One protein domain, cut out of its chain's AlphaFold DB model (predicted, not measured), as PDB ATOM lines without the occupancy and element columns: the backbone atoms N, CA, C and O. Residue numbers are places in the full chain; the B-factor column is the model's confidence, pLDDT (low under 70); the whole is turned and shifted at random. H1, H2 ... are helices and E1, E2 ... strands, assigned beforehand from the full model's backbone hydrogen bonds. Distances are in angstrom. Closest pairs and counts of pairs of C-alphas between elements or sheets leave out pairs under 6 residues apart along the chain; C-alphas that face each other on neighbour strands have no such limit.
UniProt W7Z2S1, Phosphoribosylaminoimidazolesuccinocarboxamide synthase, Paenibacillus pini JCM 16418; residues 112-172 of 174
ATOM      1  N   GLU A 112     167.722 145.115 158.733       87.94
ATOM      2  CA  GLU A 112     168.401 145.187 157.450       87.94
ATOM      3  C   GLU A 112     169.147 143.882 157.200       87.94
ATOM      4  O   GLU A 112     170.139 143.571 157.858       87.94
ATOM      5  N   CYS A 113     168.655 143.109 156.236       91.56
ATOM      6  CA  CYS A 113     169.229 141.830 155.844       91.56
ATOM      7  C   CYS A 113     170.455 142.028 154.939       91.56
ATOM      8  O   CYS A 113     170.356 141.955 153.716       91.56
ATOM      9  N   VAL A 114     171.625 142.284 155.531       93.56
ATOM     10  CA  VAL A 114     172.871 142.512 154.778       93.56
ATOM     11  C   VAL A 114     173.652 141.211 154.597       93.56
ATOM     12  O   VAL A 114     174.055 140.584 155.575       93.56
ATOM     13  N   VAL A 115     173.940 140.850 153.345       95.38
ATOM     14  CA  VAL A 115     174.855 139.756 152.980       95.38
ATOM     15  C   VAL A 115     176.164 140.342 152.451       95.38
ATOM     16  O   VAL A 115     176.155 141.295 151.671       95.38
ATOM     17  N   ARG A 116     177.307 139.788 152.868       96.00
ATOM     18  CA  ARG A 116     178.640 140.257 152.456       96.00
ATOM     19  C   ARG A 116     179.429 139.141 151.790       96.00
ATOM     20  O   ARG A 116     179.773 138.164 152.443       96.00
ATOM     21  N   GLY A 117     179.790 139.339 150.523       97.31
ATOM     22  CA  GLY A 117     180.786 138.512 149.825       97.31
ATOM     23  C   GLY A 117     182.229 139.004 150.002       97.31
ATOM     24  O   GLY A 117     183.166 138.240 149.804       97.31
ATOM     25  N   TYR A 118     182.419 140.261 150.418       97.81
ATOM     26  CA  TYR A 118     183.731 140.888 150.612       97.81
ATOM     27  C   TYR A 118     183.766 141.703 151.908       97.81
ATOM     28  O   TYR A 118     182.767 142.320 152.294       97.81
ATOM     29  N   ILE A 119     184.931 141.760 152.560       97.00
ATOM     30  CA  ILE A 119     185.135 142.588 153.751       97.00
ATOM     31  C   ILE A 119     185.430 144.042 153.365       97.00
ATOM     32  O   ILE A 119     186.507 144.390 152.885       97.00
ATOM     33  N   THR A 120     184.456 144.926 153.559       96.62
ATOM     34  CA  THR A 120     184.590 146.355 153.242       96.62
ATOM     35  C   THR A 120     183.678 147.214 154.121       96.62
ATOM     36  O   THR A 120     182.941 146.699 154.968       96.62
ATOM     37  N   GLY A 121     183.733 148.537 153.944       93.94
ATOM     38  CA  GLY A 121     182.867 149.492 154.638       93.94
ATOM     39  C   GLY A 121     182.919 149.358 156.165       93.94
ATOM     40  O   GLY A 121     183.992 149.207 156.747       93.94
ATOM     41  N   GLY A 122     181.753 149.412 156.815       91.50
ATOM     42  CA  GLY A 122     181.635 149.263 158.271       91.50
ATOM     43  C   GLY A 122     182.134 147.916 158.807       91.50
ATOM     44  O   GLY A 122     182.716 147.883 159.887       91.50
ATOM     45  N   GLY A 123     182.000 146.829 158.034       93.38
ATOM     46  CA  GLY A 123     182.514 145.512 158.425       93.38
ATOM     47  C   GLY A 123     184.041 145.492 158.539       93.38
ATOM     48  O   GLY A 123     184.580 144.985 159.513       93.38
ATOM     49  N   TRP A 124     184.750 146.135 157.604       96.69
ATOM     50  CA  TRP A 124     186.212 146.263 157.691       96.69
ATOM     51  C   TRP A 124     186.654 147.020 158.953       96.69
ATOM     52  O   TRP A 124     187.568 146.575 159.638       96.69
ATOM     53  N   ARG A 125     185.954 148.106 159.312       95.50
ATOM     54  CA  ARG A 125     186.269 148.890 160.523       95.50
ATOM     55  C   ARG A 125     186.092 148.074 161.811       95.50
ATOM     56  O   ARG A 125     186.892 148.212 162.732       95.50
ATOM     57  N   GLN A 126     185.055 147.234 161.886       94.75
ATOM     58  CA  GLN A 126     184.859 146.344 163.039       94.75
ATOM     59  C   GLN A 126     185.968 145.298 163.124       94.75
ATOM     60  O   GLN A 126     186.570 145.135 164.182       94.75
ATOM     61  N   TYR A 127     186.308 144.677 161.996       96.31
ATOM     62  CA  TYR A 127     187.372 143.685 161.942       96.31
ATOM     63  C   TYR A 127     188.737 144.251 162.348       96.31
ATOM     64  O   TYR A 127     189.448 143.611 163.114       96.31
ATOM     65  N   GLU A 128     189.087 145.465 161.915       97.12
ATOM     66  CA  GLU A 128     190.319 146.134 162.366       97.12
ATOM     67  C   GLU A 128     190.347 146.357 163.884       97.12
ATOM     68  O   GLU A 128     191.421 146.376 164.480       97.12
ATOM     69  N   THR A 129     189.179 146.514 164.512       95.75
ATOM     70  CA  THR A 129     189.072 146.801 165.948       95.75
ATOM     71  C   THR A 129     189.071 145.530 166.798       95.75
ATOM     72  O   THR A 129     189.763 145.475 167.811       95.75
ATOM     73  N   SER A 130     188.292 144.513 166.418       95.81
ATOM     74  CA  SER A 130     188.064 143.315 167.246       95.81
ATOM     75  C   SER A 130     188.372 141.984 166.554       95.81
ATOM     76  O   SER A 130     188.328 140.941 167.201       95.81
ATOM     77  N   GLY A 131     188.674 141.984 165.255       95.62
ATOM     78  CA  GLY A 131     188.755 140.763 164.448       95.62
ATOM     79  C   GLY A 131     187.388 140.152 164.119       95.62
ATOM     80  O   GLY A 131     187.319 139.014 163.651       95.62
ATOM     81  N   GLU A 132     186.298 140.890 164.347       94.94
ATOM     82  CA  GLU A 132     184.926 140.408 164.182       94.94
ATOM     83  C   GLU A 132     184.081 141.339 163.304       94.94
ATOM     84  O   GLU A 132     184.364 142.529 163.174       94.94
ATOM     85  N   VAL A 133     183.000 140.803 162.731       93.44
ATOM     86  CA  VAL A 133     181.938 141.574 162.062       93.44
ATOM     87  C   VAL A 133     180.588 141.121 162.603       93.44
ATOM     88  O   VAL A 133     180.240 139.954 162.484       93.44
ATOM     89  N   ASN A 134     179.822 142.026 163.215       88.94
ATOM     90  CA  ASN A 134     178.555 141.727 163.900       88.94
ATOM     91  C   ASN A 134     178.669 140.583 164.936       88.94
ATOM     92  O   ASN A 134     177.732 139.802 165.106       88.94
ATOM     93  N   GLY A 135     179.817 140.471 165.615       88.25
ATOM     94  CA  GLY A 135     180.113 139.385 166.561       88.25
ATOM     95  C   GLY A 135     180.545 138.066 165.906       88.25
ATOM     96  O   GLY A 135     180.783 137.080 166.598       88.25
ATOM     97  N   ILE A 136     180.647 138.018 164.574       91.69
ATOM     98  CA  ILE A 136     181.188 136.871 163.841       91.69
ATOM     99  C   ILE A 136     182.704 137.019 163.796       91.69
ATOM    100  O   ILE A 136     183.223 137.922 163.137       91.69
ATOM    101  N   LYS A 137     183.421 136.122 164.476       95.25
ATOM    102  CA  LYS A 137     184.883 136.086 164.447       95.25
ATOM    103  C   LYS A 137     185.388 135.666 163.072       95.25
ATOM    104  O   LYS A 137     184.989 134.628 162.548       95.25
ATOM    105  N   LEU A 138     186.282 136.470 162.506       95.56
ATOM    106  CA  LEU A 138     186.853 136.238 161.186       95.56
ATOM    107  C   LEU A 138     188.302 135.729 161.282       95.56
ATOM    108  O   LEU A 138     188.958 135.919 162.312       95.56
ATOM    109  N   PRO A 139     188.828 135.081 160.224       95.00
ATOM    110  CA  PRO A 139     190.228 134.666 160.174       95.00
ATOM    111  C   PRO A 139     191.183 135.838 160.421       95.00
ATOM    112  O   PRO A 139     190.908 136.966 160.019       95.00
ATOM    113  N   ALA A 140     192.325 135.585 161.056       95.31
ATOM    114  CA  ALA A 140     193.352 136.608 161.245       95.31
ATOM    115  C   ALA A 140     194.036 136.977 159.915       95.31
ATOM    116  O   ALA A 140     194.138 136.154 159.004       95.31
ATOM    117  N   GLY A 141     194.544 138.208 159.819       95.50
ATOM    118  CA  GLY A 141     195.349 138.660 158.680       95.50
ATOM    119  C   GLY A 141     194.565 138.931 157.391       95.50
ATOM    120  O   GLY A 141     195.175 138.987 156.320       95.50
ATOM    121  N   MET A 142     193.240 139.106 157.465       96.50
ATOM    122  CA  MET A 142     192.455 139.525 156.303       96.50
ATOM    123  C   MET A 142     192.879 140.912 155.820       96.50
ATOM    124  O   MET A 142     193.297 141.770 156.598       96.50
ATOM    125  N   ARG A 143     192.726 141.145 154.517       96.75
ATOM    126  CA  ARG A 143     193.009 142.427 153.865       96.75
ATOM    127  C   ARG A 143     191.718 143.161 153.514       96.75
ATOM    128  O   ARG A 143     190.687 142.547 153.244       96.75
ATOM    129  N   LYS A 144     191.789 144.490 153.446       96.88
ATOM    130  CA  LYS A 144     190.669 145.328 153.009       96.88
ATOM    131  C   LYS A 144     190.204 144.921 151.607       96.88
ATOM    132  O   LYS A 144     191.028 144.775 150.708       96.88
ATOM    133  N   ASN A 145     188.890 144.789 151.425       97.44
ATOM    134  CA  ASN A 145     188.227 144.326 150.199       97.44
ATOM    135  C   ASN A 145     188.538 142.870 149.805       97.44
ATOM    136  O   ASN A 145     188.324 142.492 148.657       97.44
ATOM    137  N   GLN A 146     189.030 142.042 150.726       97.75
ATOM    138  CA  GLN A 146     189.207 140.613 150.476       97.75
ATOM    139  C   GLN A 146     187.851 139.891 150.390       97.75
ATOM    140  O   GLN A 146     186.927 140.207 151.143       97.75
ATOM    141  N   ALA A 147     187.743 138.915 149.486       97.56
ATOM    142  CA  ALA A 147     186.589 138.024 149.399       97.56
ATOM    143  C   ALA A 147     186.509 137.102 150.624       97.56
ATOM    144  O   ALA A 147     187.532 136.610 151.111       97.56
ATOM    145  N   PHE A 148     185.297 136.840 151.098       96.56
ATOM    146  CA  PHE A 148     185.052 135.750 152.035       96.56
ATOM    147  C   PHE A 148     185.051 134.406 151.299       96.56
ATOM    148  O   PHE A 148     184.765 134.350 150.105       96.56
ATOM    149  N   ALA A 149     185.368 133.325 152.021       94.88
ATOM    150  CA  ALA A 149     185.247 131.969 151.481       94.88
ATOM    151  C   ALA A 149     183.781 131.630 151.160       94.88
ATOM    152  O   ALA A 149     183.494 131.062 150.112       94.88
ATOM    153  N   GLU A 150     182.867 132.056 152.033       95.56
ATOM    154  CA  GLU A 150     181.420 131.988 151.844       95.56
ATOM    155  C   GLU A 150     180.798 133.334 152.241       95.56
ATOM    156  O   GLU A 150     181.305 133.987 153.163       95.56
ATOM    157  N   PRO A 151     179.717 133.784 151.576       96.56
ATOM    158  CA  PRO A 151     179.024 134.997 151.983       96.56
ATOM    159  C   PRO A 151     178.518 134.900 153.424       96.56
ATOM    160  O   PRO A 151     177.912 133.906 153.814       96.56
ATOM    161  N   ILE A 152     178.713 135.963 154.203       94.81
ATOM    162  CA  ILE A 152     178.233 136.030 155.589       94.81
ATOM    163  C   ILE A 152     177.001 136.925 155.702       94.81
ATOM    164  O   ILE A 152     176.908 137.966 155.047       94.81
ATOM    165  N   PHE A 153     176.064 136.535 156.564       94.44
ATOM    166  CA  PHE A 153     174.887 137.329 156.900       94.44
ATOM    167  C   PHE A 153     175.169 138.198 158.130       94.44
ATOM    168  O   PHE A 153     175.482 137.687 159.203       94.44
ATOM    169  N   THR A 154     175.085 139.518 157.972       91.94
ATOM    170  CA  THR A 154     175.469 140.505 158.994       91.94
ATOM    171  C   THR A 154     174.356 141.533 159.186       91.94
ATOM    172  O   THR A 154     174.508 142.687 158.766       91.94
ATOM    173  N   PRO A 155     173.213 141.138 159.754       87.69
ATOM    174  CA  PRO A 155     172.060 142.016 159.812       87.69
ATOM    175  C   PRO A 155     172.278 143.190 160.761       87.69
ATOM    176  O   PRO A 155     173.028 143.089 161.729       87.69
ATOM    177  N   ALA A 156     171.616 144.308 160.487       81.88
ATOM    178  CA  ALA A 156     171.604 145.474 161.362       81.88
ATOM    179  C   ALA A 156     170.174 145.790 161.810       81.88
ATOM    180  O   ALA A 156     169.226 145.599 161.052       81.88
ATOM    181  N   ALA A 157     170.015 146.275 163.041       75.19
ATOM    182  CA  ALA A 157     168.733 146.805 163.490       75.19
ATOM    183  C   ALA A 157     168.517 148.184 162.861       75.19
ATOM    184  O   ALA A 157     169.441 149.005 162.815       75.19
ATOM    185  N   LYS A 158     167.293 148.450 162.404       61.88
ATOM    186  CA  LYS A 158     166.941 149.773 161.890       61.88
ATOM    187  C   LYS A 158     166.570 150.689 163.055       61.88
ATOM    188  O   LYS A 158     165.622 150.399 163.773       61.88
ATOM    189  N   ASN A 159     167.291 151.796 163.225       56.75
ATOM    190  CA  ASN A 159     166.886 152.879 164.126       56.75
ATOM    191  C   ASN A 159     166.310 154.018 163.278       56.75
ATOM    192  O   ASN A 159     166.935 154.429 162.302       56.75
ATOM    193  N   ASP A 160     165.146 154.548 163.652       44.50
ATOM    194  CA  ASP A 160     164.436 155.579 162.875       44.50
ATOM    195  C   ASP A 160     165.114 156.972 162.900       44.50
ATOM    196  O   ASP A 160     164.645 157.902 162.244       44.50
ATOM    197  N   VAL A 161     166.242 157.135 163.609       35.72
ATOM    198  CA  VAL A 161     166.983 158.403 163.729       35.72
ATOM    199  C   VAL A 161     168.492 158.174 163.611       35.72
ATOM    200  O   VAL A 161     169.103 157.610 164.516       35.72
ATOM    201  N   GLY A 162     169.102 158.695 162.537       42.00
ATOM    202  CA  GLY A 162     170.558 158.715 162.338       42.00
ATOM    203  C   GLY A 162     171.183 157.334 162.090       42.00
ATOM    204  O   GLY A 162     170.605 156.318 162.448       42.00
ATOM    205  N   HIS A 163     172.344 157.329 161.421       44.44
ATOM    206  CA  HIS A 163     173.149 156.178 160.972       44.44
ATOM    207  C   HIS A 163     172.734 154.771 161.452       44.44
ATOM    208  O   HIS A 163     172.671 154.498 162.651       44.44
ATOM    209  N   GLU A 164     172.599 153.844 160.493       46.47
ATOM    210  CA  GLU A 164     172.393 152.407 160.726       46.47
ATOM    211  C   GLU A 164     173.353 151.880 161.808       46.47
ATOM    212  O   GLU A 164     174.577 151.833 161.629       46.47
ATOM    213  N   ARG A 165     172.801 151.491 162.964       44.53
ATOM    214  CA  ARG A 165     173.597 150.922 164.051       44.53
ATOM    215  C   ARG A 165     173.700 149.423 163.824       44.53
ATOM    216  O   ARG A 165     172.774 148.660 164.103       44.53
ATOM    217  N   ILE A 166     174.855 149.003 163.320       52.91
ATOM    218  CA  ILE A 166     175.175 147.591 163.121       52.91
ATOM    219  C   ILE A 166     174.999 146.854 164.455       52.91
ATOM    220  O   ILE A 166     175.668 147.175 165.439       52.91
ATOM    221  N   SER A 167     174.068 145.902 164.490       49.84
ATOM    222  CA  SER A 167     173.661 145.195 165.707       49.84
ATOM    223  C   SER A 167     174.061 143.716 165.620       49.84
ATOM    224  O   SER A 167     174.063 143.155 164.525       49.84
ATOM    225  N   PRO A 168     174.445 143.068 166.736       52.00
ATOM    226  CA  PRO A 168     174.722 141.633 166.741       52.00
ATOM    227  C   PRO A 168     173.495 140.824 166.309       52.00
ATOM    228  O   PRO A 168     172.368 141.186 166.648       52.00
ATOM    229  N   TRP A 169     173.708 139.687 165.641       48.81
ATOM    230  CA  TRP A 169     172.619 138.795 165.207       48.81
ATOM    231  C   TRP A 169     171.684 138.373 166.350       48.81
ATOM    232  O   TRP A 169     170.478 138.246 166.153       48.81
ATOM    233  N   SER A 170     172.220 138.203 167.561       47.56
ATOM    234  CA  SER A 170     171.440 137.862 168.755       47.56
ATOM    235  C   SER A 170     170.407 138.924 169.137       47.56
ATOM    236  O   SER A 170     169.364 138.571 169.676       47.56
ATOM    237  N   VAL A 171     170.664 140.201 168.834       52.16
ATOM    238  CA  VAL A 171     169.757 141.322 169.133       52.16
ATOM    239  C   VAL A 171     168.601 141.386 168.133       52.16
ATOM    240  O   VAL A 171     167.530 141.865 168.469       52.16
ATOM    241  N   CYS A 172     168.780 140.857 166.922       47.09
ATOM    242  CA  CYS A 172     167.733 140.836 165.899       47.09
ATOM    243  C   CYS A 172     166.759 139.643 166.022       47.09
ATOM    244  O   CYS A 172     165.885 139.498 165.173       47.09
TER     245      CYS A 172
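Overview. This is residues 112 to 172 of the 174 residues of the protein "Phosphoribosylaminoimidazolesuccinocarboxamide synthase" of Paenibacillus pini JCM 16418 (UniProt W7Z2S1). A short two-stranded ribbon, E1 and E2, and one helix, H1, make the better-ordered part, with much of the rest in two long looping links. The link of residues 131 to 146 swings from H1 round to E2, and that of residues 154 to 168 reaches out as a wide loop before folding back to the tiny helix H2. The printed part has 61 residues with two named helices and two named strands, in the order E1, H1, E2, H2; the sheet, E1 - E2, is antiparallel. The class is mixed, helices and strands, with under half of the residues in named elements. The whole is compact, with a radius of gyration of the C-alphas of 11.4 A, yet elongated, spanning 35 by 21 by 18 A.

Along the chain. E1, residues 115 to 118, begins at C-alpha 115, (174.855, 139.756, 152.980), and is 9.3 A long. H1, residues 121 to 130, measures 15.0 A. E2, residues 147 to 153, measures 13.9 A. H2, residues 169 to 172, is 5.3 A long and ends at C-alpha 172, (167.733, 140.836, 165.899).

Arrangement. E1 and E2 are antiparallel neighbours, at 165 degrees between their directions. N 116 and O 152 are within hydrogen-bond range at 2.9 A. H2 is apart from E1 and from H1. In H1 every O i to N i+4 pair is within hydrogen-bond range; H2 is too short for such a pair. Residues 132 to 133 pair with 136 to 137, antiparallel.

Size, cuts and confidence. The C-alphas farthest apart, those of Gly 141 and Asp 160, are 35.5 A apart. The printed part has no cut. The links H1 to E2 and E2 to H2 are long. Residues 158 to 172 have pLDDT under 70.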